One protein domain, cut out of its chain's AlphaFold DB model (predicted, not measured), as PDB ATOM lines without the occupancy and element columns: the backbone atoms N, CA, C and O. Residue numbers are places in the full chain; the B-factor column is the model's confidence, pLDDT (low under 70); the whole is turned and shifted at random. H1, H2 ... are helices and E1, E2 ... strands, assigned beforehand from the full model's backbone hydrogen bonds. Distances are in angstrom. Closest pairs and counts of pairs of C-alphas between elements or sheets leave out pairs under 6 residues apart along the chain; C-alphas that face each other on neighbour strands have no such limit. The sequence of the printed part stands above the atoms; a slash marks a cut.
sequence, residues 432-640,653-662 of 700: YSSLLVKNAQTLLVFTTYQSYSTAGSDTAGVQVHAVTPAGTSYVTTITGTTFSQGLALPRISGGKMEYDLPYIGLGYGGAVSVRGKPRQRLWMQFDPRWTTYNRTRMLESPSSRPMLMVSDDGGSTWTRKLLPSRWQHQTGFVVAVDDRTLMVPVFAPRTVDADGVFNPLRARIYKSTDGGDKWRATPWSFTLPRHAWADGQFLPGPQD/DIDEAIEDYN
ATOM      1  N   TYR A 432      22.458  57.835 -12.067       64.25
ATOM      2  CA  TYR A 432      21.721  57.316 -13.218       64.25
ATOM      3  C   TYR A 432      22.645  57.211 -14.430       64.25
ATOM      4  O   TYR A 432      23.505  58.064 -14.613       64.25
ATOM      5  N   SER A 433      22.473  56.171 -15.245       64.50
ATOM      6  CA  SER A 433      23.205  55.970 -16.499       64.50
ATOM      7  C   SER A 433      22.352  56.344 -17.706       64.50
ATOM      8  O   SER A 433      22.845  56.984 -18.629       64.50
ATOM      9  N   SER A 434      21.066  55.977 -17.708       77.12
ATOM     10  CA  SER A 434      20.268  56.002 -18.937       77.12
ATOM     11  C   SER A 434      18.751  56.002 -18.696       77.12
ATOM     12  O   SER A 434      18.282  55.695 -17.595       77.12
ATOM     13  N   LEU A 435      17.978  56.393 -19.718       83.31
ATOM     14  CA  LEU A 435      16.550  56.725 -19.607       83.31
ATOM     15  C   LEU A 435      15.694  56.024 -20.677       83.31
ATOM     16  O   LEU A 435      16.105  55.869 -21.828       83.31
ATOM     17  N   LEU A 436      14.462  55.652 -20.315       87.06
ATOM     18  CA  LEU A 436      13.481  55.033 -21.211       87.06
ATOM     19  C   LEU A 436      12.064  55.533 -20.915       87.06
ATOM     20  O   LEU A 436      11.525  55.310 -19.835       87.06
ATOM     21  N   VAL A 437      11.405  56.146 -21.898       87.12
ATOM     22  CA  VAL A 437       9.979  56.496 -21.786       87.12
ATOM     23  C   VAL A 437       9.142  55.221 -21.892       87.12
ATOM     24  O   VAL A 437       9.098  54.613 -22.964       87.12
ATOM     25  N   LYS A 438       8.489  54.840 -20.788       87.44
ATOM     26  CA  LYS A 438       7.609  53.667 -20.708       87.44
ATOM     27  C   LYS A 438       6.222  53.979 -21.261       87.44
ATOM     28  O   LYS A 438       5.740  53.245 -22.111       87.44
ATOM     29  N   ASN A 439       5.609  55.055 -20.776       86.75
ATOM     30  CA  ASN A 439       4.291  55.533 -21.198       86.75
ATOM     31  C   ASN A 439       4.172  57.044 -20.941       86.75
ATOM     32  O   ASN A 439       5.153  57.693 -20.557       86.75
ATOM     33  N   ALA A 440       2.982  57.612 -21.141       87.19
ATOM     34  CA  ALA A 440       2.776  59.054 -21.066       87.19
ATOM     35  C   ALA A 440       3.097  59.703 -19.703       87.19
ATOM     36  O   ALA A 440       3.397  60.902 -19.658       87.19
ATOM     37  N   GLN A 441       3.098  58.935 -18.607       89.81
ATOM     38  CA  GLN A 441       3.316  59.434 -17.241       89.81
ATOM     39  C   GLN A 441       4.491  58.770 -16.517       89.81
ATOM     40  O   GLN A 441       4.749  59.098 -15.360       89.81
ATOM     41  N   THR A 442       5.210  57.854 -17.170       90.44
ATOM     42  CA  THR A 442       6.286  57.086 -16.533       90.44
ATOM     43  C   THR A 442       7.551  57.086 -17.376       90.44
ATOM     44  O   THR A 442       7.574  56.602 -18.512       90.44
ATOM     45  N   LEU A 443       8.635  57.553 -16.767       90.12
ATOM     46  CA  LEU A 443       9.997  57.370 -17.245       90.12
ATOM     47  C   LEU A 443      10.667  56.265 -16.424       90.12
ATOM     48  O   LEU A 443      10.645  56.311 -15.199       90.12
ATOM     49  N   LEU A 444      11.263  55.277 -17.081       90.00
ATOM     50  CA  LEU A 444      12.175  54.341 -16.437       90.00
ATOM     51  C   LEU A 444      13.588  54.916 -16.468       90.00
ATOM     52  O   LEU A 444      14.048  55.419 -17.495       90.00
ATOM     53  N   VAL A 445      14.262  54.830 -15.331       87.06
ATOM     54  CA  VAL A 445      15.606  55.351 -15.118       87.06
ATOM     55  C   VAL A 445      16.483  54.212 -14.628       87.06
ATOM     56  O   VAL A 445      16.161  53.562 -13.633       87.06
ATOM     57  N   PHE A 446      17.582  53.974 -15.331       84.94
ATOM     58  CA  PHE A 446      18.550  52.936 -15.009       84.94
ATOM     59  C   PHE A 446      19.730  53.575 -14.297       84.94
ATOM     60  O   PHE A 446      20.248  54.599 -14.744       84.94
ATOM     61  N   THR A 447      20.164  52.988 -13.193       78.81
ATOM     62  CA  THR A 447      21.360  53.433 -12.480       78.81
ATOM     63  C   THR A 447      22.646  52.997 -13.185       78.81
ATOM     64  O   THR A 447      22.620  52.279 -14.189       78.81
ATOM     65  N   THR A 448      23.795  53.460 -12.707       75.06
ATOM     66  CA  THR A 448      25.084  52.861 -13.071       75.06
ATOM     67  C   THR A 448      25.217  51.471 -12.446       75.06
ATOM     68  O   THR A 448      24.530  51.125 -11.475       75.06
ATOM     69  N   TYR A 449      26.082  50.643 -13.031       74.00
ATOM     70  CA  TYR A 449      26.374  49.341 -12.450       74.00
ATOM     71  C   TYR A 449      27.150  49.518 -11.142       74.00
ATOM     72  O   TYR A 449      28.248  50.069 -11.147       74.00
ATOM     73  N   GLN A 450      26.593  49.051 -10.029       73.81
ATOM     74  CA  GLN A 450      27.221  49.141  -8.706       73.81
ATOM     75  C   GLN A 450      26.726  48.009  -7.800       73.81
ATOM     76  O   GLN A 450      25.777  47.288  -8.126       73.81
ATOM     77  N   SER A 451      27.394  47.843  -6.662       70.50
ATOM     78  CA  SER A 451      27.015  46.877  -5.632       70.50
ATOM     79  C   SER A 451      25.924  47.460  -4.732       70.50
ATOM     80  O   SER A 451      26.103  48.534  -4.164       70.50
ATOM     81  N   TYR A 452      24.801  46.753  -4.578       64.44
ATOM     82  CA  TYR A 452      23.608  47.269  -3.879       64.44
ATOM     83  C   TYR A 452      23.227  46.502  -2.613       64.44
ATOM     84  O   TYR A 452      22.351  46.941  -1.871       64.44
ATOM     85  N   SER A 453      23.831  45.338  -2.367       57.88
ATOM     86  CA  SER A 453      23.415  44.450  -1.281       57.88
ATOM     87  C   SER A 453      24.574  43.625  -0.727       57.88
ATOM     88  O   SER A 453      25.463  43.195  -1.457       57.88
ATOM     89  N   THR A 454      24.531  43.343   0.576       52.53
ATOM     90  CA  THR A 454      25.357  42.321   1.236       52.53
ATOM     91  C   THR A 454      24.652  40.967   1.370       52.53
ATOM     92  O   THR A 454      25.313  39.994   1.733       52.53
ATOM     93  N   ALA A 455      23.350  40.890   1.067       51.25
ATOM     94  CA  ALA A 455      22.511  39.700   1.170       51.25
ATOM     95  C   ALA A 455      22.132  39.155  -0.222       51.25
ATOM     96  O   ALA A 455      21.576  39.877  -1.052       51.25
ATOM     97  N   GLY A 456      22.419  37.872  -0.457       61.44
ATOM     98  CA  GLY A 456      22.244  37.191  -1.745       61.44
ATOM     99  C   GLY A 456      23.576  36.845  -2.416       61.44
ATOM    100  O   GLY A 456      24.620  37.391  -2.063       61.44
ATOM    101  N   SER A 457      23.547  35.903  -3.364       63.38
ATOM    102  CA  SER A 457      24.750  35.508  -4.102       63.38
ATOM    103  C   SER A 457      25.120  36.514  -5.192       63.38
ATOM    104  O   SER A 457      26.297  36.686  -5.424       63.38
ATOM    105  N   ASP A 458      24.175  37.205  -5.834       74.50
ATOM    106  CA  ASP A 458      24.464  38.209  -6.876       74.50
ATOM    107  C   ASP A 458      24.293  39.623  -6.295       74.50
ATOM    108  O   ASP A 458      23.176  40.042  -5.990       74.50
ATOM    109  N   THR A 459      25.405  40.320  -6.043       70.75
ATOM    110  CA  THR A 459      25.426  41.533  -5.192       70.75
ATOM    111  C   THR A 459      25.566  42.850  -5.954       70.75
ATOM    112  O   THR A 459      25.439  43.924  -5.353       70.75
ATOM    113  N   ALA A 460      25.764  42.783  -7.272       78.44
ATOM    114  CA  ALA A 460      25.929  43.935  -8.147       78.44
ATOM    115  C   ALA A 460      24.966  43.873  -9.339       78.44
ATOM    116  O   ALA A 460      24.503  42.809  -9.751       78.44
ATOM    117  N   GLY A 461      24.619  45.032  -9.886       83.38
ATOM    118  CA  GLY A 461      23.660  45.098 -10.981       83.38
ATOM    119  C   GLY A 461      23.367  46.517 -11.420       83.38
ATOM    120  O   GLY A 461      24.146  47.423 -11.157       83.38
ATOM    121  N   VAL A 462      22.221  46.710 -12.062       86.06
ATOM    122  CA  VAL A 462      21.650  48.009 -12.434       86.06
ATOM    123  C   VAL A 462      20.248  48.089 -11.845       86.06
ATOM    124  O   VAL A 462      19.396  47.258 -12.154       86.06
ATOM    125  N   GLN A 463      19.991  49.074 -10.993       86.94
ATOM    126  CA  GLN A 463      18.657  49.355 -10.474       86.94
ATOM    127  C   GLN A 463      17.832  50.112 -11.513       86.94
ATOM    128  O   GLN A 463      18.328  50.974 -12.237       86.94
ATOM    129  N   VAL A 464      16.546  49.791 -11.558       89.06
ATOM    130  CA  VAL A 464      15.551  50.446 -12.399       89.06
ATOM    131  C   VAL A 464      14.567  51.158 -11.486       89.06
ATOM    132  O   VAL A 464      13.977  50.546 -10.593       89.06
ATOM    133  N   HIS A 465      14.375  52.447 -11.725       88.88
ATOM    134  CA  HIS A 465      13.412  53.287 -11.027       88.88
ATOM    135  C   HIS A 465      12.353  53.792 -12.001       88.88
ATOM    136  O   HIS A 465      12.639  54.023 -13.172       88.88
ATOM    137  N   ALA A 466      11.138  53.995 -11.508       90.81
ATOM    138  CA  ALA A 466      10.086  54.711 -12.209       90.81
ATOM    139  C   ALA A 466      10.043  56.145 -11.684       90.81
ATOM    140  O   ALA A 466       9.937  56.363 -10.480       90.81
ATOM    141  N   VAL A 467      10.109  57.112 -12.590       90.25
ATOM    142  CA  VAL A 467       9.899  58.532 -12.318       90.25
ATOM    143  C   VAL A 467       8.561  58.925 -12.923       90.25
ATOM    144  O   VAL A 467       8.310  58.701 -14.108       90.25
ATOM    145  N   THR A 468       7.711  59.523 -12.098       91.69
ATOM    146  CA  THR A 468       6.387  60.039 -12.461       91.69
ATOM    147  C   THR A 468       6.275  61.499 -12.016       91.69
ATOM    148  O   THR A 468       7.123  61.958 -11.243       91.69
ATOM    149  N   PRO A 469       5.229  62.246 -12.412       88.75
ATOM    150  CA  PRO A 469       4.984  63.578 -11.858       88.75
ATOM    151  C   PRO A 469       4.864  63.604 -10.325       88.75
ATOM    152  O   PRO A 469       5.129  64.635  -9.715       88.75
ATOM    153  N   ALA A 470       4.476  62.485  -9.701       86.06
ATOM    154  CA  ALA A 470       4.327  62.370  -8.251       86.06
ATOM    155  C   ALA A 470       5.645  62.064  -7.514       86.06
ATOM    156  O   ALA A 470       5.696  62.190  -6.293       86.06
ATOM    157  N   GLY A 471       6.703  61.668  -8.231       84.06
ATOM    158  CA  GLY A 471       8.006  61.329  -7.658       84.06
ATOM    159  C   GLY A 471       8.595  60.031  -8.207       84.06
ATOM    160  O   GLY A 471       8.131  59.488  -9.219       84.06
ATOM    161  N   THR A 472       9.633  59.549  -7.524       84.88
ATOM    162  CA  THR A 472      10.449  58.399  -7.937       84.88
ATOM    163  C   THR A 472      10.217  57.179  -7.047       84.88
ATOM    164  O   THR A 472      10.216  57.286  -5.823       84.88
ATOM    165  N   SER A 473      10.096  55.993  -7.645       86.81
ATOM    166  CA  SER A 473       9.974  54.714  -6.935       86.81
ATOM    167  C   SER A 473      10.903  53.650  -7.517       86.81
ATOM    168  O   SER A 473      11.103  53.585  -8.728       86.81
ATOM    169  N   TYR A 474      11.454  52.783  -6.669       88.12
ATOM    170  CA  TYR A 474      12.192  51.595  -7.115       88.12
ATOM    171  C   TYR A 474      11.263  50.607  -7.842       88.12
ATOM    172  O   TYR A 474      10.116  50.430  -7.433       88.12
ATOM    173  N   VAL A 475      11.758  49.968  -8.906       90.38
ATOM    174  CA  VAL A 475      11.031  48.949  -9.684       90.38
ATOM    175  C   VAL A 475      11.700  47.587  -9.540       90.38
ATOM    176  O   VAL A 475      11.073  46.638  -9.078       90.38
ATOM    177  N   THR A 476      12.961  47.470  -9.959       91.19
ATOM    178  CA  THR A 476      13.674  46.186 -10.021       91.19
ATOM    179  C   THR A 476      15.189  46.384 -10.070       91.19
ATOM    180  O   THR A 476      15.671  47.509 -10.195       91.19
ATOM    181  N   THR A 477      15.944  45.288  -9.997       89.12
ATOM    182  CA  THR A 477      17.394  45.258 -10.224       89.12
ATOM    183  C   THR A 477      17.705  44.242 -11.318       89.12
ATOM    184  O   THR A 477      17.358  43.069 -11.204       89.12
ATOM    185  N   ILE A 478      18.389  44.684 -12.372       89.88
ATOM    186  CA  ILE A 478      18.996  43.816 -13.381       89.88
ATOM    187  C   ILE A 478      20.329  43.338 -12.814       89.88
ATOM    188  O   ILE A 478      21.267  44.122 -12.687       89.88
ATOM    189  N   THR A 479      20.413  42.071 -12.430       87.94
ATOM    190  CA  THR A 479      21.594  41.554 -11.732       87.94
ATOM    191  C   THR A 479      22.766  41.292 -12.683       87.94
ATOM    192  O   THR A 479      22.560  41.066 -13.882       87.94
ATOM    193  N   GLY A 480      23.997  41.272 -12.160       84.12
ATOM    194  CA  GLY A 480      25.214  40.992 -12.931       84.12
ATOM    195  C   GLY A 480      25.158  39.675 -13.709       84.12
ATOM    196  O   GLY A 480      25.587  39.618 -14.865       84.12
ATOM    197  N   THR A 481      24.523  38.641 -13.147       86.06
ATOM    198  CA  THR A 481      24.307  37.355 -13.835       86.06
ATOM    199  C   THR A 481      23.548  37.536 -15.146       86.06
ATOM    200  O   THR A 481      23.909  36.936 -16.156       86.06
ATOM    201  N   THR A 482      22.542  38.415 -15.175       89.62
ATOM    202  CA  THR A 482      21.743  38.668 -16.384       89.62
ATOM    203  C   THR A 482      22.613  39.191 -17.535       89.62
ATOM    204  O   THR A 482      22.414  38.813 -18.693       89.62
ATOM    205  N   PHE A 483      23.617  40.011 -17.215       86.81
ATOM    206  CA  PHE A 483      24.558  40.570 -18.183       86.81
ATOM    207  C   PHE A 483      25.655  39.591 -18.602       86.81
ATOM    208  O   PHE A 483      26.029  39.573 -19.775       86.81
ATOM    209  N   SER A 484      26.170  38.775 -17.680       81.31
ATOM    210  CA  SER A 484      27.460  38.085 -17.855       81.31
ATOM    211  C   SER A 484      27.371  36.561 -17.951       81.31
ATOM    212  O   SER A 484      28.328  35.922 -18.399       81.31
ATOM    213  N   GLN A 485      26.230  35.948 -17.618       81.50
ATOM    214  CA  GLN A 485      26.061  34.491 -17.664       81.50
ATOM    215  C   GLN A 485      26.410  33.929 -19.049       81.50
ATOM    216  O   GLN A 485      25.936  34.424 -20.072       81.50
ATOM    217  N   GLY A 486      27.257  32.899 -19.099       80.69
ATOM    218  CA  GLY A 486      27.694  32.266 -20.351       80.69
ATOM    219  C   GLY A 486      28.674  33.088 -21.204       80.69
ATOM    220  O   GLY A 486      29.071  32.608 -22.259       80.69
ATOM    221  N   LEU A 487      29.069  34.290 -20.765       79.75
ATOM    222  CA  LEU A 487      30.113  35.107 -21.402       79.75
ATOM    223  C   LEU A 487      31.384  35.169 -20.543       79.75
ATOM    224  O   LEU A 487      32.490  35.029 -21.063       79.75
ATOM    225  N   ALA A 488      31.220  35.307 -19.224       77.81
ATOM    226  CA  ALA A 488      32.307  35.329 -18.252       77.81
ATOM    227  C   ALA A 488      31.997  34.418 -17.055       77.81
ATOM    228  O   ALA A 488      30.838  34.237 -16.671       77.81
ATOM    229  N   LEU A 489      33.047  33.842 -16.465       77.06
ATOM    230  CA  LEU A 489      32.937  33.153 -15.182       77.06
ATOM    231  C   LEU A 489      32.905  34.199 -14.063       77.06
ATOM    232  O   LEU A 489      33.699  35.138 -14.115       77.06
ATOM    233  N   PRO A 490      32.023  34.058 -13.064       78.75
ATOM    234  CA  PRO A 490      32.039  34.953 -11.924       78.75
ATOM    235  C   PRO A 490      33.229  34.662 -11.011       78.75
ATOM    236  O   PRO A 490      33.656  33.513 -10.856       78.75
ATOM    237  N   ARG A 491      33.697  35.695 -10.320       77.69
ATOM    238  CA  ARG A 491      34.545  35.558  -9.145       77.69
ATOM    239  C   ARG A 491      33.661  35.205  -7.951       77.69
ATOM    240  O   ARG A 491      32.687  35.897  -7.671       77.69
ATOM    241  N   ILE A 492      33.992  34.120  -7.249       80.00
ATOM    242  CA  ILE A 492      33.282  33.720  -6.029       80.00
ATOM    243  C   ILE A 492      34.146  34.072  -4.818       80.00
ATOM    244  O   ILE A 492      35.231  33.521  -4.650       80.00
ATOM    245  N   SER A 493      33.662  34.975  -3.969       72.94
ATOM    246  CA  SER A 493      34.331  35.393  -2.733       72.94
ATOM    247  C   SER A 493      33.338  35.369  -1.573       72.94
ATOM    248  O   SER A 493      32.307  36.033  -1.617       72.94
ATOM    249  N   GLY A 494      33.598  34.558  -0.541       73.38
ATOM    250  CA  GLY A 494      32.726  34.477   0.643       73.38
ATOM    251  C   GLY A 494      31.269  34.084   0.346       73.38
ATOM    252  O   GLY A 494      30.361  34.576   1.009       73.38
ATOM    253  N   GLY A 495      31.030  33.249  -0.675       74.06
ATOM    254  CA  GLY A 495      29.683  32.852  -1.120       74.06
ATOM    255  C   GLY A 495      28.964  33.879  -2.005       74.06
ATOM    256  O   GLY A 495      27.843  33.622  -2.445       74.06
ATOM    257  N   LYS A 496      29.606  35.016  -2.298       74.56
ATOM    258  CA  LYS A 496      29.119  36.040  -3.226       74.56
ATOM    259  C   LYS A 496      29.719  35.831  -4.606       74.56
ATOM    260  O   LYS A 496      30.898  35.522  -4.737       74.56
ATOM    261  N   MET A 497      28.877  35.996  -5.607       77.25
ATOM    262  CA  MET A 497      29.151  35.981  -7.028       77.25
ATOM    263  C   MET A 497      29.322  37.427  -7.487       77.25
ATOM    264  O   MET A 497      28.407  38.244  -7.370       77.25
ATOM    265  N   GLU A 498      30.503  37.735  -7.999       73.38
ATOM    266  CA  GLU A 498      30.846  39.040  -8.547       73.38
ATOM    267  C   GLU A 498      31.313  38.858  -9.989       73.38
ATOM    268  O   GLU A 498      31.982  37.881 -10.333       73.38
ATOM    269  N   TYR A 499      30.933  39.793 -10.848       75.19
ATOM    270  CA  TYR A 499      31.414  39.849 -12.218       75.19
ATOM    271  C   TYR A 499      32.314  41.058 -12.346       75.19
ATOM    272  O   TYR A 499      31.892  42.168 -12.029       75.19
ATOM    273  N   ASP A 500      33.525  40.830 -12.846       66.50
ATOM    274  CA  ASP A 500      34.499  41.904 -12.984       66.50
ATOM    275  C   ASP A 500      34.051  42.931 -14.038       66.50
ATOM    276  O   ASP A 500      34.448  44.074 -13.948       66.50
ATOM    277  N   LEU A 501      33.168  42.573 -14.980       72.75
ATOM    278  CA  LEU A 501      32.766  43.404 -16.125       72.75
ATOM    279  C   LEU A 501      31.445  44.173 -15.878       72.75
ATOM    280  O   LEU A 501      30.372  43.578 -16.037       72.75
ATOM    281  N   PRO A 502      31.472  45.480 -15.542       75.62
ATOM    282  CA  PRO A 502      30.264  46.283 -15.405       75.62
ATOM    283  C   PRO A 502      29.674  46.644 -16.775       75.62
ATOM    284  O   PRO A 502      30.392  46.827 -17.759       75.62
ATOM    285  N   TYR A 503      28.350  46.789 -16.823       78.75
ATOM    286  CA  TYR A 503      27.611  47.222 -18.011       78.75
ATOM    287  C   TYR A 503      27.002  48.602 -17.812       78.75
ATOM    288  O   TYR A 503      26.530  48.939 -16.727       78.75
ATOM    289  N   ILE A 504      26.972  49.390 -18.879       75.81
ATOM    290  CA  ILE A 504      26.433  50.748 -18.873       75.81
ATOM    291  C   ILE A 504      25.358  50.850 -19.951       75.81
ATOM    292  O   ILE A 504      25.532  50.361 -21.069       75.81
ATOM    293  N   GLY A 505      24.242  51.507 -19.632       75.56
ATOM    294  CA  GLY A 505      23.283  51.922 -20.650       75.56
ATOM    295  C   GLY A 505      23.852  53.093 -21.454       75.56
ATOM    296  O   GLY A 505      23.985  54.186 -20.916       75.56
ATOM    297  N   LEU A 506      24.204  52.862 -22.723       64.06
ATOM    298  CA  LEU A 506      24.816  53.872 -23.606       64.06
ATOM    299  C   LEU A 506      23.981  54.208 -24.842       64.06
ATOM    300  O   LEU A 506      24.131  55.290 -25.398       64.06
ATOM    301  N   GLY A 507      23.097  53.312 -25.281       61.78
ATOM    302  CA  GLY A 507      22.292  53.492 -26.494       61.78
ATOM    303  C   GLY A 507      20.813  53.650 -26.188       61.78
ATOM    304  O   GLY A 507      20.405  53.398 -25.065       61.78
ATOM    305  N   TYR A 508      20.007  54.085 -27.161       70.19
ATOM    306  CA  TYR A 508      18.583  54.384 -26.960       70.19
ATOM    307  C   TYR A 508      17.792  53.216 -26.355       70.19
ATOM    308  O   TYR A 508      18.165  52.047 -26.460       70.19
ATOM    309  N   GLY A 509      16.667  53.562 -25.737       77.88
ATOM    310  CA  GLY A 509      15.624  52.617 -25.381       77.88
ATOM    311  C   GLY A 509      14.307  52.972 -26.061       77.88
ATOM    312  O   GLY A 509      14.055  54.132 -26.410       77.88
ATOM    313  N   GLY A 510      13.445  51.977 -26.224       87.25
ATOM    314  CA  GLY A 510      12.120  52.162 -26.795       87.25
ATOM    315  C   GLY A 510      11.183  51.001 -26.499       87.25
ATOM    316  O   GLY A 510      11.418  50.197 -25.599       87.25
ATOM    317  N   ALA A 511      10.109  50.930 -27.278       88.75
ATOM    318  CA  ALA A 511       9.112  49.874 -27.205       88.75
ATOM    319  C   ALA A 511       8.781  49.378 -28.617       88.75
ATOM    320  O   ALA A 511       8.788  50.174 -29.556       88.75
ATOM    321  N   VAL A 512       8.513  48.080 -28.766       91.19
ATOM    322  CA  VAL A 512       8.010  47.466 -30.006       91.19
ATOM    323  C   VAL A 512       7.006  46.361 -29.702       91.19
ATOM    324  O   VAL A 512       7.116  45.626 -28.725       91.19
ATOM    325  N   SER A 513       6.023  46.208 -30.570       89.44
ATOM    326  CA  SER A 513       5.054  45.123 -30.564       89.44
ATOM    327  C   SER A 513       5.710  43.836 -31.057       89.44
ATOM    328  O   SER A 513       6.355  43.808 -32.105       89.44
ATOM    329  N   VAL A 514       5.502  42.741 -30.330       89.31
ATOM    330  CA  VAL A 514       6.006  41.413 -30.701       89.31
ATOM    331  C   VAL A 514       4.823  40.474 -30.894       89.31
ATOM    332  O   VAL A 514       3.908  40.424 -30.070       89.31
ATOM    333  N   ARG A 515       4.812  39.716 -31.997       86.75
ATOM    334  CA  ARG A 515       3.716  38.786 -32.300       86.75
ATOM    335  C   ARG A 515       3.531  37.786 -31.155       86.75
ATOM    336  O   ARG A 515       4.483  37.136 -30.736       86.75
ATOM    337  N   GLY A 516       2.288  37.632 -30.700       82.81
ATOM    338  CA  GLY A 516       1.944  36.712 -29.612       82.81
ATOM    339  C   GLY A 516       2.262  37.243 -28.212       82.81
ATOM    340  O   GLY A 516       2.107  36.502 -27.246       82.81
ATOM    341  N   LYS A 517       2.686  38.506 -28.083       82.62
ATOM    342  CA  LYS A 517       2.832  39.187 -26.797       82.62
ATOM    343  C   LYS A 517       1.676  40.172 -26.601       82.62
ATOM    344  O   LYS A 517       1.347  40.896 -27.538       82.62
ATOM    345  N   PRO A 518       1.044  40.191 -25.413       77.06
ATOM    346  CA  PRO A 518      -0.079  41.086 -25.140       77.06
ATOM    347  C   PRO A 518       0.360  42.547 -24.965       77.06
ATOM    348  O   PRO A 518      -0.417  43.452 -25.244       77.06
ATOM    349  N   ARG A 519       1.608  42.771 -24.533       82.12
ATOM    350  CA  ARG A 519       2.195  44.091 -24.286       82.12
ATOM    351  C   ARG A 519       3.320  44.381 -25.267       82.12
ATOM    352  O   ARG A 519       3.941  43.460 -25.805       82.12
ATOM    353  N   GLN A 520       3.604  45.667 -25.464       88.44
ATOM    354  CA  GLN A 520       4.825  46.075 -26.148       88.44
ATOM    355  C   GLN A 520       6.044  45.644 -25.327       88.44
ATOM    356  O   GLN A 520       6.097  45.823 -24.110       88.44
ATOM    357  N   ARG A 521       7.035  45.086 -26.018       92.25
ATOM    358  CA  ARG A 521       8.349  44.783 -25.473       92.25
ATOM    359  C   ARG A 521       9.134  46.077 -25.347       92.25
ATOM    360  O   ARG A 521       9.426  46.722 -26.355       92.25
ATOM    361  N   LEU A 522       9.512  46.420 -24.124       93.44
ATOM    362  CA  LEU A 522      10.491  47.463 -23.864       93.44
ATOM    363  C   LEU A 522      11.886  46.944 -24.199       93.44
ATOM    364  O   LEU A 522      12.182  45.765 -23.990       93.44
ATOM    365  N   TRP A 523      12.751  47.817 -24.693       92.81
ATOM    366  CA  TRP A 523      14.138  47.487 -24.986       92.81
ATOM    367  C   TRP A 523      15.072  48.636 -24.630       92.81
ATOM    368  O   TRP A 523      14.678  49.802 -24.646       92.81
ATOM    369  N   MET A 524      16.312  48.285 -24.311       90.81
ATOM    370  CA  MET A 524      17.366  49.211 -23.926       90.81
ATOM    371  C   MET A 524      18.728  48.644 -24.318       90.81
ATOM    372  O   MET A 524      19.007  47.476 -24.045       90.81
ATOM    373  N   GLN A 525      19.579  49.440 -24.959       87.88
ATOM    374  CA  GLN A 525      20.922  49.001 -25.337       87.88
ATOM    375  C   GLN A 525      21.926  49.207 -24.192       87.88
ATOM    376  O   GLN A 525      22.058  50.311 -23.662       87.88
ATOM    377  N   PHE A 526      22.662  48.146 -23.860       85.38
ATOM    378  CA  PHE A 526      23.740  48.139 -22.874       85.38
ATOM    379  C   PHE A 526      25.036  47.663 -23.513       85.38
ATOM    380  O   PHE A 526      25.043  46.676 -24.249       85.38
ATOM    381  N   ASP A 527      26.136  48.308 -23.150       79.88
ATOM    382  CA  ASP A 527      27.471  47.917 -23.582       79.88
ATOM    383  C   ASP A 527      28.359  47.652 -22.364       79.88
ATOM    384  O   ASP A 527      28.132  48.230 -21.292       79.88
ATOM    385  N   PRO A 528      29.341  46.745 -22.483       76.75
ATOM    386  CA  PRO A 528      30.290  46.532 -21.408       76.75
ATOM    387  C   PRO A 528      31.174  47.770 -21.257       76.75
ATOM    388  O   PRO A 528      31.656  48.313 -22.247       76.75
ATOM    389  N   ARG A 529      31.421  48.209 -20.018       71.75
ATOM    390  CA  ARG A 529      32.310  49.351 -19.757       71.75
ATOM    391  C   ARG A 529      33.717  49.085 -20.266       71.75
ATOM    392  O   ARG A 529      34.376  50.010 -20.690       71.75
ATOM    393  N   TRP A 530      34.168  47.839 -20.225       64.12
ATOM    394  CA  TRP A 530      35.483  47.428 -20.699       64.12
ATOM    395  C   TRP A 530      35.455  45.938 -21.053       64.12
ATOM    396  O   TRP A 530      34.478  45.233 -20.776       64.12
ATOM    397  N   THR A 531      36.491  45.444 -21.729       60.16
ATOM    398  CA  THR A 531      36.592  44.031 -22.134       60.16
ATOM    399  C   THR A 531      37.830  43.409 -21.499       60.16
ATOM    400  O   THR A 531      38.923  43.931 -21.665       60.16
ATOM    401  N   THR A 532      37.677  42.291 -20.776       55.38
ATOM    402  CA  THR A 532      38.819  41.578 -20.169       55.38
ATOM    403  C   THR A 532      39.765  41.064 -21.258       55.38
ATOM    404  O   THR A 532      39.341  40.337 -22.161       55.38
ATOM    405  N   TYR A 533      41.058  41.378 -21.144       52.81
ATOM    406  CA  TYR A 533      42.077  40.908 -22.080       52.81
ATOM    407  C   TYR A 533      42.402  39.421 -21.878       52.81
ATOM    408  O   TYR A 533      42.845  38.977 -20.819       52.81
ATOM    409  N   ASN A 534      42.210  38.638 -22.938       50.25
ATOM    410  CA  ASN A 534      42.829  37.329 -23.108       50.25
ATOM    411  C   ASN A 534      43.020  37.103 -24.611       50.25
ATOM    412  O   ASN A 534      42.058  36.787 -25.312       50.25
ATOM    413  N   ARG A 535      44.254  37.285 -25.101       44.41
ATOM    414  CA  ARG A 535      44.626  37.267 -26.530       44.41
ATOM    415  C   ARG A 535      44.039  36.084 -27.305       44.41
ATOM    416  O   ARG A 535      43.497  36.272 -28.390       44.41
ATOM    417  N   THR A 536      44.091  34.881 -26.737       41.91
ATOM    418  CA  THR A 536      43.563  33.666 -27.376       41.91
ATOM    419  C   THR A 536      42.034  33.677 -27.441       41.91
ATOM    420  O   THR A 536      41.460  33.293 -28.452       41.91
ATOM    421  N   ARG A 537      41.358  34.176 -26.397       40.81
ATOM    422  CA  ARG A 537      39.888  34.262 -26.358       40.81
ATOM    423  C   ARG A 537      39.339  35.407 -27.209       40.81
ATOM    424  O   ARG A 537      38.305  35.231 -27.841       40.81
ATOM    425  N   MET A 538      40.030  36.546 -27.293       47.31
ATOM    426  CA  MET A 538      39.609  37.686 -28.122       47.31
ATOM    427  C   MET A 538      39.536  37.341 -29.614       47.31
ATOM    428  O   MET A 538      38.629  37.810 -30.295       47.31
ATOM    429  N   LEU A 539      40.438  36.493 -30.116       48.19
ATOM    430  CA  LEU A 539      40.433  36.064 -31.519       48.19
ATOM    431  C   LEU A 539      39.258  35.121 -31.860       48.19
ATOM    432  O   LEU A 539      38.857  35.053 -33.019       48.19
ATOM    433  N   GLU A 540      38.660  34.443 -30.872       49.84
ATOM    434  CA  GLU A 540      37.522  33.524 -31.064       49.84
ATOM    435  C   GLU A 540      36.157  34.168 -30.715       49.84
ATOM    436  O   GLU A 540      35.175  34.023 -31.457       49.84
ATOM    437  N   SER A 541      36.065  34.888 -29.584       56.62
ATOM    438  CA  SER A 541      34.905  35.686 -29.143       56.62
ATOM    439  C   SER A 541      35.215  36.468 -27.851       56.62
ATOM    440  O   SER A 541      35.678  35.857 -26.888       56.62
ATOM    441  N   PRO A 542      34.860  37.763 -27.733       68.75
ATOM    442  CA  PRO A 542      35.069  38.498 -26.485       68.75
ATOM    443  C   PRO A 542      34.179  37.957 -25.346       68.75
ATOM    444  O   PRO A 542      33.044  37.522 -25.578       68.75
ATOM    445  N   SER A 543      34.708  37.990 -24.118       70.69
ATOM    446  CA  SER A 543      34.054  37.605 -22.848       70.69
ATOM    447  C   SER A 543      32.996  38.609 -22.372       70.69
ATOM    448  O   SER A 543      32.286  38.360 -21.398       70.69
ATOM    449  N   SER A 544      32.869  39.741 -23.064       75.88
ATOM    450  CA  SER A 544      31.830  40.755 -22.899       75.88
ATOM    451  C   SER A 544      31.395  41.258 -24.275       75.88
ATOM    452  O   SER A 544      32.163  41.221 -25.236       75.88
ATOM    453  N   ARG A 545      30.124  41.645 -24.423       81.44
ATOM    454  CA  ARG A 545      29.544  41.984 -25.731       81.44
ATOM    455  C   ARG A 545      28.451  43.040 -25.600       81.44
ATOM    456  O   ARG A 545      27.730  43.005 -24.607       81.44
ATOM    457  N   PRO A 546      28.254  43.905 -26.612       83.56
ATOM    458  CA  PRO A 546      27.125  44.827 -26.629       83.56
ATOM    459  C   PRO A 546      25.808  44.037 -26.732       83.56
ATOM    460  O   PRO A 546      25.726  43.004 -27.416       83.56
ATOM    461  N   MET A 547      24.770  44.489 -26.034       89.38
ATOM    462  CA  MET A 547      23.525  43.741 -25.878       89.38
ATOM    463  C   MET A 547      22.285  44.630 -25.852       89.38
ATOM    464  O   MET A 547      22.327  45.814 -25.530       89.38
ATOM    465  N   LEU A 548      21.152  44.014 -26.176       92.88
ATOM    466  CA  LEU A 548      19.831  44.598 -26.023       92.88
ATOM    467  C   LEU A 548      19.151  43.938 -24.825       92.88
ATOM    468  O   LEU A 548      18.857  42.744 -24.845       92.88
ATOM    469  N   MET A 549      18.897  44.707 -23.778       93.94
ATOM    470  CA  MET A 549      18.069  44.282 -22.658       93.94
ATOM    471  C   MET A 549      16.607  44.480 -23.032       93.94
ATOM    472  O   MET A 549      16.239  45.560 -23.486       93.94
ATOM    473  N   VAL A 550      15.777  43.454 -22.857       95.12
ATOM    474  CA  VAL A 550      14.352  43.499 -23.210       95.12
ATOM    475  C   VAL A 550      13.458  43.109 -22.043       95.12
ATOM    476  O   VAL A 550      13.795  42.207 -21.273       95.12
ATOM    477  N   SER A 551      12.301  43.756 -21.946       94.81
ATOM    478  CA  SER A 551      11.277  43.493 -20.937       94.81
ATOM    479  C   SER A 551       9.908  43.337 -21.596       94.81
ATOM    480  O   SER A 551       9.465  44.207 -22.343       94.81
ATOM    481  N   ASP A 552       9.233  42.224 -21.301       92.50
ATOM    482  CA  ASP A 552       7.879  41.914 -21.789       92.50
ATOM    483  C   ASP A 552       6.785  42.252 -20.747       92.50
ATOM    484  O   ASP A 552       5.600  42.039 -20.998       92.50
ATOM    485  N   ASP A 553       7.163  42.771 -19.573       90.88
ATOM    486  CA  ASP A 553       6.286  42.990 -18.411       90.88
ATOM    487  C   ASP A 553       6.316  44.440 -17.888       90.88
ATOM    488  O   ASP A 553       6.041  44.713 -16.716       90.88
ATOM    489  N   GLY A 554       6.625  45.389 -18.773       87.62
ATOM    490  CA  GLY A 554       6.586  46.820 -18.462       87.62
ATOM    491  C   GLY A 554       7.742  47.309 -17.587       87.62
ATOM    492  O   GLY A 554       7.577  48.305 -16.876       87.62
ATOM    493  N   GLY A 555       8.889  46.625 -17.649       91.38
ATOM    494  CA  GLY A 555      10.146  46.998 -16.999       91.38
ATOM    495  C   GLY A 555      10.420  46.287 -15.673       91.38
ATOM    496  O   GLY A 555      11.377  46.661 -14.998       91.38
ATOM    497  N   SER A 556       9.606  45.295 -15.296       91.50
ATOM    498  CA  SER A 556       9.713  44.599 -14.003       91.50
ATOM    499  C   SER A 556      10.779  43.500 -14.037       91.50
ATOM    500  O   SER A 556      11.530  43.325 -13.076       91.50
ATOM    501  N   THR A 557      10.895  42.801 -15.166       93.38
ATOM    502  CA  THR A 557      11.966  41.843 -15.452       93.38
ATOM    503  C   THR A 557      12.640  42.170 -16.778       93.38
ATOM    504  O   THR A 557      12.011  42.652 -17.722       93.38
ATOM    505  N   TRP A 558      13.947  41.913 -16.843       94.31
ATOM    506  CA  TRP A 558      14.781  42.212 -18.003       94.31
ATOM    507  C   TRP A 558      15.576  40.980 -18.408       94.31
ATOM    508  O   TRP A 558      16.160  40.297 -17.572       94.31
ATOM    509  N   THR A 559      15.615  40.709 -19.707       93.94
ATOM    510  CA  THR A 559      16.364  39.590 -20.282       93.94
ATOM    511  C   THR A 559      17.324  40.091 -21.346       93.94
ATOM    512  O   THR A 559      17.019  41.019 -22.093       93.94
ATOM    513  N   ARG A 560      18.499  39.473 -21.421       92.69
ATOM    514  CA  ARG A 560      19.539  39.843 -22.380       92.69
ATOM    515  C   ARG A 560      19.288  39.234 -23.760       92.69
ATOM    516  O   ARG A 560      19.049  38.030 -23.871       92.69
ATOM    517  N   LYS A 561      19.458  40.040 -24.809       93.44
ATOM    518  CA  LYS A 561      19.543  39.649 -26.228       93.44
ATOM    519  C   LYS A 561      20.847  40.154 -26.832       93.44
ATOM    520  O   LYS A 561      21.368  41.186 -26.426       93.44
ATOM    521  N   LEU A 562      21.393  39.419 -27.795       89.00
ATOM    522  CA  LEU A 562      22.671  39.772 -28.415       89.00
ATOM    523  C   LEU A 562      22.455  40.670 -29.633       89.00
ATOM    524  O   LEU A 562      21.556  40.425 -30.439       89.00
ATOM    525  N   LEU A 563      23.310  41.682 -29.782       91.62
ATOM    526  CA  LEU A 563      23.367  42.497 -30.993       91.62
ATOM    527  C   LEU A 563      24.114  41.763 -32.124       91.62
ATOM    528  O   LEU A 563      24.830  40.787 -31.859       91.62
ATOM    529  N   PRO A 564      23.945  42.190 -33.396       91.81
ATOM    530  CA  PRO A 564      24.488  41.458 -34.539       91.81
ATOM    531  C   PRO A 564      26.012  41.299 -34.515       91.81
ATOM    532  O   PRO A 564      26.512  40.238 -34.889       91.81
ATOM    533  N   SER A 565      26.753  42.319 -34.067       87.19
ATOM    534  CA  SER A 565      28.205  42.213 -33.909       87.19
ATOM    535  C   SER A 565      28.583  41.708 -32.520       87.19
ATOM    536  O   SER A 565      27.863  41.872 -31.531       87.19
ATOM    537  N   ARG A 566      29.743  41.048 -32.440       81.31
ATOM    538  CA  ARG A 566      30.366  40.727 -31.150       81.31
ATOM    539  C   ARG A 566      31.116  41.903 -30.550       81.31
ATOM    540  O   ARG A 566      31.342  41.910 -29.348       81.31
ATOM    541  N   TRP A 567      31.421  42.891 -31.377       77.94
ATOM    542  CA  TRP A 567      32.276  44.007 -31.045       77.94
ATOM    543  C   TRP A 567      31.448  45.275 -30.884       77.94
ATOM    544  O   TRP A 567      30.715  45.686 -31.786       77.94
ATOM    545  N   GLN A 568      31.573  45.899 -29.718       75.31
ATOM    546  CA  GLN A 568      30.858  47.127 -29.373       75.31
ATOM    547  C   GLN A 568      31.184  48.299 -30.307       75.31
ATOM    548  O   GLN A 568      30.260  48.957 -30.779       75.31
ATOM    549  N   HIS A 569      32.452  48.473 -30.696       74.19
ATOM    550  CA  HIS A 569      32.876  49.518 -31.638       74.19
ATOM    551  C   HIS A 569      32.267  49.370 -33.041       74.19
ATOM    552  O   HIS A 569      32.152  50.339 -33.779       74.19
ATOM    553  N   GLN A 570      31.831  48.166 -33.420       81.75
ATOM    554  CA  GLN A 570      31.193  47.925 -34.717       81.75
ATOM    555  C   GLN A 570      29.680  48.134 -34.685       81.75
ATOM    556  O   GLN A 570      29.039  48.072 -35.729       81.75
ATOM    557  N   THR A 571      29.078  48.328 -33.515       83.25
ATOM    558  CA  THR A 571      27.620  48.358 -33.377       83.25
ATOM    559  C   THR A 571      27.151  49.780 -33.126       83.25
ATOM    560  O   THR A 571      27.438  50.337 -32.071       83.25
ATOM    561  N   GLY A 572      26.409  50.356 -34.074       83.38
ATOM    562  CA  GLY A 572      25.741  51.643 -33.896       83.38
ATOM    563  C   GLY A 572      24.574  51.573 -32.904       83.38
ATOM    564  O   GLY A 572      24.402  50.602 -32.165       83.38
ATOM    565  N   PHE A 573      23.741  52.609 -32.900       84.19
ATOM    566  CA  PHE A 573      22.574  52.659 -32.024       84.19
ATOM    567  C   PHE A 573      21.392  51.855 -32.575       84.19
ATOM    568  O   PHE A 573      21.022  51.999 -33.745       84.19
ATOM    569  N   VAL A 574      20.763  51.053 -31.714       89.44
ATOM    570  CA  VAL A 574      19.475  50.414 -32.012       89.44
ATOM    571  C   VAL A 574      18.368  51.466 -32.031       89.44
ATOM    572  O   VAL A 574      18.271  52.304 -31.133       89.44
ATOM    573  N   VAL A 575      17.508  51.404 -33.045       89.69
ATOM    574  CA  VAL A 575      16.317  52.251 -33.179       89.69
ATOM    575  C   VAL A 575      15.096  51.416 -33.547       89.69
ATOM    576  O   VAL A 575      15.213  50.405 -34.238       89.69
ATOM    577  N   ALA A 576      13.917  51.860 -33.124       89.88
ATOM    578  CA  ALA A 576      12.655  51.361 -33.659       89.88
ATOM    579  C   ALA A 576      12.232  52.245 -34.839       89.88
ATOM    580  O   ALA A 576      12.177  53.467 -34.703       89.88
ATOM    581  N   VAL A 577      11.962  51.632 -35.993       89.69
ATOM    582  CA  VAL A 577      11.592  52.347 -37.234       89.69
ATOM    583  C   VAL A 577      10.096  52.273 -37.543       89.69
ATOM    584  O   VAL A 577       9.603  53.024 -38.378       89.69
ATOM    585  N   ASP A 578       9.379  51.391 -36.851       88.00
ATOM    586  CA  ASP A 578       7.924  51.256 -36.825       88.00
ATOM    587  C   ASP A 578       7.505  50.548 -35.520       88.00
ATOM    588  O   ASP A 578       8.329  50.355 -34.618       88.00
ATOM    589  N   ASP A 579       6.228  50.182 -35.392       87.00
ATOM    590  CA  ASP A 579       5.668  49.569 -34.186       87.00
ATOM    591  C   ASP A 579       6.195  48.157 -33.890       87.00
ATOM    592  O   ASP A 579       5.841  47.618 -32.848       87.00
ATOM    593  N   ARG A 580       6.986  47.524 -34.768       90.00
ATOM    594  CA  ARG A 580       7.415  46.109 -34.681       90.00
ATOM    595  C   ARG A 580       8.880  45.869 -35.044       90.00
ATOM    596  O   ARG A 580       9.422  44.811 -34.720       90.00
ATOM    597  N   THR A 581       9.509  46.809 -35.734       92.56
ATOM    598  CA  THR A 581      10.800  46.622 -36.387       92.56
ATOM    599  C   THR A 581      11.876  47.428 -35.682       92.56
ATOM    600  O   THR A 581      11.810  48.655 -35.586       92.56
ATOM    601  N   LEU A 582      12.919  46.723 -35.247       94.69
ATOM    602  CA  LEU A 582      14.167  47.315 -34.782       94.69
ATOM    603  C   LEU A 582      15.204  47.294 -35.902       94.69
ATOM    604  O   LEU A 582      15.284  46.327 -36.663       94.69
ATOM    605  N   MET A 583      16.034  48.328 -35.972       93.62
ATOM    606  CA  MET A 583      17.172  48.403 -36.882       93.62
ATOM    607  C   MET A 583      18.427  48.891 -36.163       93.62
ATOM    608  O   MET A 583      18.347  49.653 -35.202       93.62
ATOM    609  N   VAL A 584      19.587  48.446 -36.642       92.75
ATOM    610  CA  VAL A 584      20.895  48.872 -36.136       92.75
ATOM    611  C   VAL A 584      21.929  48.891 -37.270       92.75
ATOM    612  O   VAL A 584      22.033  47.912 -38.019       92.75
ATOM    613  N   PRO A 585      22.693  49.984 -37.443       91.75
ATOM    614  CA  PRO A 585      23.863  50.001 -38.315       91.75
ATOM    615  C   PRO A 585      25.006  49.182 -37.704       91.75
ATOM    616  O   PRO A 585      25.322  49.333 -36.525       91.75
ATOM    617  N   VAL A 586      25.650  48.339 -38.511       91.31
ATOM    618  CA  VAL A 586      26.842  47.577 -38.123       91.31
ATOM    619  C   VAL A 586      27.989  47.942 -39.054       91.31
ATOM    620  O   VAL A 586      27.889  47.762 -40.272       91.31
ATOM    621  N   PHE A 587      29.066  48.468 -38.482       87.25
ATOM    622  CA  PHE A 587      30.287  48.828 -39.185       87.25
ATOM    623  C   PHE A 587      31.099  47.576 -39.521       87.25
ATOM    624  O   PHE A 587      31.211  46.643 -38.723       87.25
ATOM    625  N   ALA A 588      31.655  47.549 -40.727       84.06
ATOM    626  CA  ALA A 588      32.646  46.559 -41.111       84.06
ATOM    627  C   ALA A 588      33.951  46.788 -40.328       84.06
ATOM    628  O   ALA A 588      34.203  47.911 -39.887       84.06
ATOM    629  N   PRO A 589      34.806  45.761 -40.189       77.12
ATOM    630  CA  PRO A 589      36.163  45.958 -39.700       77.12
ATOM    631  C   PRO A 589      36.887  47.027 -40.520       77.12
ATOM    632  O   PRO A 589      36.800  47.034 -41.754       77.12
ATOM    633  N   ARG A 590      37.600  47.919 -39.833       72.75
ATOM    634  CA  ARG A 590      38.431  48.928 -40.481       72.75
ATOM    635  C   ARG A 590      39.585  48.260 -41.220       72.75
ATOM    636  O   ARG A 590      40.153  47.278 -40.748       72.75
ATOM    637  N   THR A 591      39.918  48.798 -42.388       72.88
ATOM    638  CA  THR A 591      41.038  48.333 -43.208       72.88
ATOM    639  C   THR A 591      41.894  49.513 -43.646       72.88
ATOM    640  O   THR A 591      41.416  50.649 -43.721       72.88
ATOM    641  N   VAL A 592      43.153  49.232 -43.963       68.94
ATOM    642  CA  VAL A 592      44.099  50.179 -44.558       68.94
ATOM    643  C   VAL A 592      44.488  49.709 -45.957       68.94
ATOM    644  O   VAL A 592      44.315  48.533 -46.288       68.94
ATOM    645  N   ASP A 593      44.917  50.628 -46.812       70.19
ATOM    646  CA  ASP A 593      45.542  50.295 -48.090       70.19
ATOM    647  C   ASP A 593      47.027  49.919 -47.916       70.19
ATOM    648  O   ASP A 593      47.527  49.790 -46.798       70.19
ATOM    649  N   ALA A 594      47.722  49.683 -49.034       69.44
ATOM    650  CA  ALA A 594      49.126  49.268 -49.036       69.44
ATOM    651  C   ALA A 594      50.078  50.320 -48.434       69.44
ATOM    652  O   ALA A 594      51.163  49.958 -47.987       69.44
ATOM    653  N   ASP A 595      49.659  51.587 -48.391       63.62
ATOM    654  CA  ASP A 595      50.430  52.708 -47.850       63.62
ATOM    655  C   ASP A 595      50.069  52.993 -46.377       63.62
ATOM    656  O   ASP A 595      50.498  53.995 -45.801       63.62
ATOM    657  N   GLY A 596      49.262  52.125 -45.751       64.56
ATOM    658  CA  GLY A 596      48.812  52.275 -44.367       64.56
ATOM    659  C   GLY A 596      47.715  53.327 -44.182       64.56
ATOM    660  O   GLY A 596      47.385  53.684 -43.050       64.56
ATOM    661  N   VAL A 597      47.114  53.831 -45.265       69.75
ATOM    662  CA  VAL A 597      46.057  54.845 -45.201       69.75
ATOM    663  C   VAL A 597      44.705  54.172 -44.985       69.75
ATOM    664  O   VAL A 597      44.357  53.191 -45.639       69.75
ATOM    665  N   PHE A 598      43.892  54.717 -44.074       74.12
ATOM    666  CA  PHE A 598      42.554  54.187 -43.814       74.12
ATOM    667  C   PHE A 598      41.661  54.202 -45.059       74.12
ATOM    668  O   PHE A 598      41.478  55.234 -45.717       74.12
ATOM    669  N   ASN A 599      41.017  53.066 -45.316       78.12
ATOM    670  CA  ASN A 599      39.953  52.956 -46.302       78.12
ATOM    671  C   ASN A 599      38.633  53.549 -45.768       78.12
ATOM    672  O   ASN A 599      38.423  53.624 -44.554       78.12
ATOM    673  N   PRO A 600      37.701  53.952 -46.654       86.00
ATOM    674  CA  PRO A 600      36.350  54.345 -46.255       86.00
ATOM    675  C   PRO A 600      35.628  53.257 -45.442       86.00
ATOM    676  O   PRO A 600      35.596  52.088 -45.841       86.00
ATOM    677  N   LEU A 601      35.008  53.641 -44.321       84.94
ATOM    678  CA  LEU A 601      34.353  52.709 -43.401       84.94
ATOM    679  C   LEU A 601      32.962  52.328 -43.920       84.94
ATOM    680  O   LEU A 601      32.077  53.171 -44.058       84.94
ATOM    681  N   ARG A 602      32.744  51.040 -44.195       90.00
ATOM    682  CA  ARG A 602      31.446  50.531 -44.664       90.00
ATOM    683  C   ARG A 602      30.539  50.193 -43.488       90.00
ATOM    684  O   ARG A 602      30.988  49.598 -42.515       90.00
ATOM    685  N   ALA A 603      29.252  50.488 -43.617       91.69
ATOM    686  CA  ALA A 603      28.221  50.097 -42.666       91.69
ATOM    687  C   ALA A 603      27.081  49.370 -43.382       91.69
ATOM    688  O   ALA A 603      26.692  49.741 -44.492       91.69
ATOM    689  N   ARG A 604      26.520  48.344 -42.739       94.31
ATOM    690  CA  ARG A 604      25.335  47.613 -43.204       94.31
ATOM    691  C   ARG A 604      24.229  47.696 -42.163       94.31
ATOM    692  O   ARG A 604      24.493  47.546 -40.974       94.31
ATOM    693  N   ILE A 605      22.990  47.898 -42.602       94.38
ATOM    694  CA  ILE A 605      21.840  47.913 -41.693       94.38
ATOM    695  C   ILE A 605      21.387  46.474 -41.423       94.38
ATOM    696  O   ILE A 605      21.201  45.678 -42.347       94.38
ATOM    697  N   TYR A 606      21.178  46.148 -40.151       95.88
ATOM    698  CA  TYR A 606      20.532  44.918 -39.699       95.88
ATOM    699  C   TYR A 606      19.143  45.241 -39.159       95.88
ATOM    700  O   TYR A 606      18.954  46.277 -38.526       95.88
ATOM    701  N   LYS A 607      18.182  44.343 -39.383       95.56
ATOM    702  CA  LYS A 607      16.802  44.466 -38.900       95.56
ATOM    703  C   LYS A 607      16.373  43.278 -38.047       95.56
ATOM    704  O   LYS A 607      16.797  42.149 -38.297       95.56
ATOM    705  N   SER A 608      15.493  43.533 -37.089       96.38
ATOM    706  CA  SER A 608      14.775  42.534 -36.297       96.38
ATOM    707  C   SER A 608      13.281  42.847 -36.325       96.38
ATOM    708  O   SER A 608      12.882  43.995 -36.160       96.38
ATOM    709  N   THR A 609      12.458  41.818 -36.527       94.25
ATOM    710  CA  THR A 609      10.982  41.895 -36.518       94.25
ATOM    711  C   THR A 609      10.371  41.081 -35.373       94.25
ATOM    712  O   THR A 609       9.176  40.796 -35.362       94.25
ATOM    713  N   ASP A 610      11.211  40.618 -34.448       93.19
ATOM    714  CA  ASP A 610      10.864  39.810 -33.278       93.19
ATOM    715  C   ASP A 610      11.350  40.477 -31.979       93.19
ATOM    716  O   ASP A 610      11.618  39.820 -30.978       93.19
ATOM    717  N   GLY A 611      11.460  41.809 -31.992       91.00
ATOM    718  CA  GLY A 611      11.833  42.594 -30.818       91.00
ATOM    719  C   GLY A 611      13.244  42.302 -30.308       91.00
ATOM    720  O   GLY A 611      13.447  42.216 -29.098       91.00
ATOM    721  N   GLY A 612      14.198  42.108 -31.224       93.75
ATOM    722  CA  GLY A 612      15.624  41.935 -30.942       93.75
ATOM    723  C   GLY A 612      16.075  40.494 -30.705       93.75
ATOM    724  O   GLY A 612      17.247  40.285 -30.392       93.75
ATOM    725  N   ASP A 613      15.188  39.504 -30.855       93.44
ATOM    726  CA  ASP A 613      15.537  38.089 -30.678       93.44
ATOM    727  C   ASP A 613      16.445  37.580 -31.809       93.44
ATOM    728  O   ASP A 613      17.391  36.825 -31.559       93.44
ATOM    729  N   LYS A 614      16.188  37.997 -33.054       95.00
ATOM    730  CA  LYS A 614      17.002  37.654 -34.223       95.00
ATOM    731  C   LYS A 614      17.226  38.866 -35.109       95.00
ATOM    732  O   LYS A 614      16.323  39.659 -35.364       95.00
ATOM    733  N   TRP A 615      18.426  38.930 -35.672       96.50
ATOM    734  CA  TRP A 615      18.839  39.992 -36.579       96.50
ATOM    735  C   TRP A 615      19.139  39.439 -37.966       96.50
ATOM    736  O   TRP A 615      19.785  38.401 -38.110       96.50
ATOM    737  N   ARG A 616      18.686  40.148 -38.998       96.25
ATOM    738  CA  ARG A 616      18.959  39.836 -40.402       96.25
ATOM    739  C   ARG A 616      19.587  41.038 -41.084       96.25
ATOM    740  O   ARG A 616      19.114  42.158 -40.914       96.25
ATOM    741  N   ALA A 617      20.629  40.794 -41.868       94.31
ATOM    742  CA  ALA A 617      21.207  41.811 -42.731       94.31
ATOM    743  C   ALA A 617      20.171  42.284 -43.767       94.31
ATOM    744  O   ALA A 617      19.435  41.470 -44.329       94.31
ATOM    745  N   THR A 618      20.116  43.590 -44.006       90.88
ATOM    746  CA  THR A 618      19.357  44.206 -45.106       90.88
ATOM    747  C   THR A 618      20.272  44.413 -46.323       90.88
ATOM    748  O   THR A 618      21.499  44.370 -46.164       90.88
ATOM    749  N   PRO A 619      19.720  44.638 -47.533       87.94
ATOM    750  CA  PRO A 619      20.527  45.050 -48.683       87.94
ATOM    751  C   PRO A 619      21.133  46.451 -48.507       87.94
ATOM    752  O   PRO A 619      22.111  46.784 -49.173       87.94
ATOM    753  N   TRP A 620      20.601  47.268 -47.594       91.88
ATOM    754  CA  TRP A 620      21.080  48.624 -47.373       91.88
ATOM    755  C   TRP A 620      22.467  48.667 -46.736       91.88
ATOM    756  O   TRP A 620      22.722  48.142 -45.644       91.88
ATOM    757  N   SER A 621      23.356  49.389 -47.407       92.50
ATOM    758  CA  SER A 621      24.684  49.719 -46.914       92.50
ATOM    759  C   SER A 621      25.066  51.127 -47.331       92.50
ATOM    760  O   SER A 621      24.610  51.611 -48.360       92.50
ATOM    761  N   PHE A 622      25.922  51.763 -46.549       92.75
ATOM    762  CA  PHE A 622      26.486  53.068 -46.859       92.75
ATOM    763  C   PHE A 622      27.965  53.076 -46.494       92.75
ATOM    764  O   PHE A 622      28.458  52.199 -45.780       92.75
ATOM    765  N   THR A 623      28.683  54.056 -47.025       91.25
ATOM    766  CA  THR A 623      30.115  54.207 -46.786       91.25
ATOM    767  C   THR A 623      30.364  55.568 -46.165       91.25
ATOM    768  O   THR A 623      29.999  56.595 -46.737       91.25
ATOM    769  N   LEU A 624      30.975  55.560 -44.988       87.38
ATOM    770  CA  LEU A 624      31.470  56.747 -44.320       87.38
ATOM    771  C   LEU A 624      32.845  57.131 -44.887       87.38
ATOM    772  O   LEU A 624      33.598  56.259 -45.337       87.38
ATOM    773  N   PRO A 625      33.208  58.424 -44.869       81.69
ATOM    774  CA  PRO A 625      34.533  58.863 -45.294       81.69
ATOM    775  C   PRO A 625      35.658  58.162 -44.519       81.69
ATOM    776  O   PRO A 625      35.489  57.802 -43.359       81.69
ATOM    777  N   ARG A 626      36.851  58.050 -45.120       78.44
ATOM    778  CA  ARG A 626      38.047  57.470 -44.463       78.44
ATOM    779  C   ARG A 626      38.428  58.120 -43.127       78.44
ATOM    780  O   ARG A 626      39.056  57.489 -42.287       78.44
ATOM    781  N   HIS A 627      38.042  59.380 -42.935       74.00
ATOM    782  CA  HIS A 627      38.295  60.140 -41.713       74.00
ATOM    783  C   HIS A 627      37.174  60.017 -40.670       74.00
ATOM    784  O   HIS A 627      37.226  60.742 -39.684       74.00
ATOM    785  N   ALA A 628      36.157  59.174 -40.881       76.69
ATOM    786  CA  ALA A 628      35.152  58.878 -39.862       76.69
ATOM    787  C   ALA A 628      35.774  58.066 -38.719       76.69
ATOM    788  O   ALA A 628      36.640  57.226 -38.966       76.69
ATOM    789  N   TRP A 629      35.302  58.286 -37.495       71.19
ATOM    790  CA  TRP A 629      35.779  57.629 -36.268       71.19
ATOM    791  C   TRP A 629      34.688  56.819 -35.568       71.19
ATOM    792  O   TRP A 629      34.849  56.456 -34.409       71.19
ATOM    793  N   ALA A 630      33.596  56.501 -36.269       70.81
ATOM    794  CA  ALA A 630      32.439  55.787 -35.718       70.81
ATOM    795  C   ALA A 630      32.773  54.489 -34.941       70.81
ATOM    796  O   ALA A 630      32.002  54.070 -34.081       70.81
ATOM    797  N   ASP A 631      33.922  53.877 -35.234       65.00
ATOM    798  CA  ASP A 631      34.461  52.639 -34.665       65.00
ATOM    799  C   ASP A 631      35.694  52.840 -33.753       65.00
ATOM    800  O   ASP A 631      36.393  51.874 -33.444       65.00
ATOM    801  N   GLY A 632      36.012  54.079 -33.360       60.00
ATOM    802  CA  GLY A 632      37.162  54.399 -32.502       60.00
ATOM    803  C   GLY A 632      38.533  54.103 -33.125       60.00
ATOM    804  O   GLY A 632      39.521  54.067 -32.406       60.00
ATOM    805  N   GLN A 633      38.609  53.862 -34.443       57.25
ATOM    806  CA  GLN A 633      39.819  53.397 -35.144       57.25
ATOM    807  C   GLN A 633      40.394  52.060 -34.664       57.25
ATOM    808  O   GLN A 633      41.550  51.739 -34.938       57.25
ATOM    809  N   PHE A 634      39.575  51.227 -34.028       56.62
ATOM    810  CA  PHE A 634      40.016  49.898 -33.638       56.62
ATOM    811  C   PHE A 634      40.296  49.031 -34.882       56.62
ATOM    812  O   PHE A 634      39.392  48.720 -35.661       56.62
ATOM    813  N   LEU A 635      41.556  48.630 -35.065       51.06
ATOM    814  CA  LEU A 635      41.984  47.662 -36.074       51.06
ATOM    815  C   LEU A 635      42.109  46.280 -35.410       51.06
ATOM    816  O   LEU A 635      42.990  46.087 -34.573       51.06
ATOM    817  N   PRO A 636      41.278  45.285 -35.767       44.75
ATOM    818  CA  PRO A 636      41.597  43.900 -35.446       44.75
ATOM    819  C   PRO A 636      42.842  43.518 -36.269       44.75
ATOM    820  O   PRO A 636      42.769  43.554 -37.495       44.75
ATOM    821  N   GLY A 637      43.976  43.223 -35.614       40.31
ATOM    822  CA  GLY A 637      45.298  43.032 -36.249       40.31
ATOM    823  C   GLY A 637      45.328  42.092 -37.474       40.31
ATOM    824  O   GLY A 637      44.440  41.244 -37.605       40.31
ATOM    825  N   PRO A 638      46.349  42.198 -38.362       37.56
ATOM    826  CA  PRO A 638      47.768  42.077 -37.979       37.56
ATOM    827  C   PRO A 638      48.777  43.044 -38.665       37.56
ATOM    828  O   PRO A 638      48.535  43.530 -39.760       37.56
ATOM    829  N   GLN A 639      49.941  43.206 -38.012       41.28
ATOM    830  CA  GLN A 639      51.302  43.467 -38.534       41.28
ATOM    831  C   GLN A 639      51.534  44.475 -39.679       41.28
ATOM    832  O   GLN A 639      51.275  44.194 -40.848       41.28
ATOM    833  N   ASP A 640      52.326  45.499 -39.377       32.38
ATOM    834  CA  ASP A 640      53.371  46.035 -40.254       32.38
ATOM    835  C   ASP A 640      54.593  45.083 -40.305       32.38
ATOM    836  O   ASP A 640      55.685  45.372 -39.842       32.38
ATOM    837  N   ASP A 653      44.776  47.975 -24.906       38.47
ATOM    838  CA  ASP A 653      43.889  48.402 -23.820       38.47
ATOM    839  C   ASP A 653      42.654  49.093 -24.410       38.47
ATOM    840  O   ASP A 653      42.761  50.116 -25.084       38.47
ATOM    841  N   ILE A 654      41.476  48.512 -24.179       48.59
ATOM    842  CA  ILE A 654      40.227  49.278 -24.102       48.59
ATOM    843  C   ILE A 654      39.996  49.431 -22.601       48.59
ATOM    844  O   ILE A 654      39.457  48.508 -21.977       48.59
ATOM    845  N   ASP A 655      40.462  50.538 -22.031       45.62
ATOM    846  CA  ASP A 655      40.331  50.813 -20.600       45.62
ATOM    847  C   ASP A 655      38.879  51.197 -20.267       45.62
ATOM    848  O   ASP A 655      38.325  50.682 -19.293       45.62
ATOM    849  N   GLU A 656      38.211  51.994 -21.124       50.91
ATOM    850  CA  GLU A 656      36.820  52.432 -20.946       50.91
ATOM    851  C   GLU A 656      36.069  52.652 -22.286       50.91
ATOM    852  O   GLU A 656      36.249  53.621 -23.010       50.91
ATOM    853  N   ALA A 657      35.088  51.797 -22.585       52.66
ATOM    854  CA  ALA A 657      34.212  51.833 -23.762       52.66
ATOM    855  C   ALA A 657      33.432  53.144 -23.956       52.66
ATOM    856  O   ALA A 657      32.987  53.442 -25.067       52.66
ATOM    857  N   ILE A 658      33.206  53.884 -22.869       51.06
ATOM    858  CA  ILE A 658      32.571  55.205 -22.909       51.06
ATOM    859  C   ILE A 658      33.510  56.275 -23.466       51.06
ATOM    860  O   ILE A 658      33.035  57.206 -24.107       51.06
ATOM    861  N   GLU A 659      34.812  56.087 -23.276       49.47
ATOM    862  CA  GLU A 659      35.880  56.989 -23.694       49.47
ATOM    863  C   GLU A 659      36.501  56.560 -25.024       49.47
ATOM    864  O   GLU A 659      37.068  57.402 -25.700       49.47
ATOM    865  N   ASP A 660      36.372  55.292 -25.437       48.69
ATOM    866  CA  ASP A 660      37.129  54.740 -26.574       48.69
ATOM    867  C   ASP A 660      36.342  54.641 -27.902       48.69
ATOM    868  O   ASP A 660      36.942  54.486 -28.971       48.69
ATOM    869  N   TYR A 661      35.000  54.746 -27.902       58.75
ATOM    870  CA  TYR A 661      34.183  54.584 -29.125       58.75
ATOM    871  C   TYR A 661      33.347  55.807 -29.493       58.75
ATOM    872  O   TYR A 661      32.396  56.172 -28.806       58.75
ATOM    873  N   ASN A 662      33.576  56.353 -30.688       61.34
ATOM    874  CA  ASN A 662      32.877  57.545 -31.169       61.34
ATOM    875  C   ASN A 662      31.652  57.220 -32.049       61.34
ATOM    876  O   ASN A 662      31.517  57.678 -33.184       61.34
TER     877      ASN A 662
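What this domain is: This is residues 432 to 640 and 653 to 662 of the 700 residues of the protein "Putative glycosyl hydrolase BNR repeat-containing protein" of Acidovorax sp. RAC01 (UniProt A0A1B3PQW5). Three twisted antiparallel sheets follow one another like blades of an incomplete propeller: E1 to E4, then E7 to E10, then E11 to E13. The first two stand face to face as a sandwich, the third is beyond the second, and the small hairpin E5 and E6 is far from the middle. The printed part has 219 residues, under half of them in named elements, with three named helices and thirteen named strands in the order E1 E2 E3 E4 H1 E5 E6 E7 E8 H2 E9 E10 E11 E12 E13 H3; the class is mostly strand. It is compact, with a radius of gyration of the C-alphas of 18.5 A and spans of 60 by 46 by 30 A.

Where its parts are: Find C-alpha 432 at (21.721, 57.316, -13.218), where E1 begins; it runs to residue 439. Next come E2, residues 442 to 447, E3, 460 to 468 and 25.7 A long, E4, 471 to 479 and 24.3 A, and H1, 480 to 484. Read on through E5, 491 to 493, E6, 496 to 498, E7, 503 to 512 and 23.0 A, E8, 521 to 528 and 22.4 A, H2, 535 to 540, E9, 547 to 551, and E10, 559 to 562. E11, 582 to 587, E12, 601 to 608 and 23.2 A, and E13, 616 to 624 and 21.4 A, precede H3, 657 to 660, which ends at C-alpha 660, (37.129, 54.740, -26.574).

How they stand to each other: E1 E2 E3 E4 form a meander, each strand the antiparallel neighbour of the one before; look for N 436 and O 444, 2.9 A, N 445 and O 465, 2.8 A, and N 464 and O 476, 2.8 A. This sheet and E7 E8 E9 E10 make a sandwich, two sheets face to face, their strands at 33 degrees; the closest C-alphas of E1 and E7 are Leu 436 and Gly 509, 5.3 A. In the second sheet find N 510 and O 523, 3.0 A, N 524 and O 549, 2.8 A, and N 548 and O 561, 2.8 A. E11 E12 E13 are another meander, with N 584 and O 606 at 2.9 A and N 603 and O 622 at 2.9 A. E5 and E6 are a hairpin, with N 491 and O 498 at 2.8 A. H1 is on the second sheet, over none of its strands, at a height of 6.1 A; H3 only grazes that sheet with residues 657 to 658; H2 is not on it. In H1 the O i to N i+4 pair is within hydrogen-bond range; in H2 0 of 2 O i to N i+4 pairs and 1 of 3 O i to N i+3 pairs are within range; H3, with 4 residues, is too short for any O i to N i+4 pair, and its 1 O i to N i+3 pair is not within range.

The domain as a whole: The C-alphas of Ala 470 and Ala 594 are the two farthest apart, at 62.0 A. Residues 641 to 652 are not printed, with C-alphas 640 and 653 19.1 A apart across the cut. The links E2 to E3, E10 to E11 and E11 to E12 are long. The mean pLDDT of the printed part is 78.4; look for values under 70 at residues 530 to 542, 631 to 640 and 653 to 662, among others.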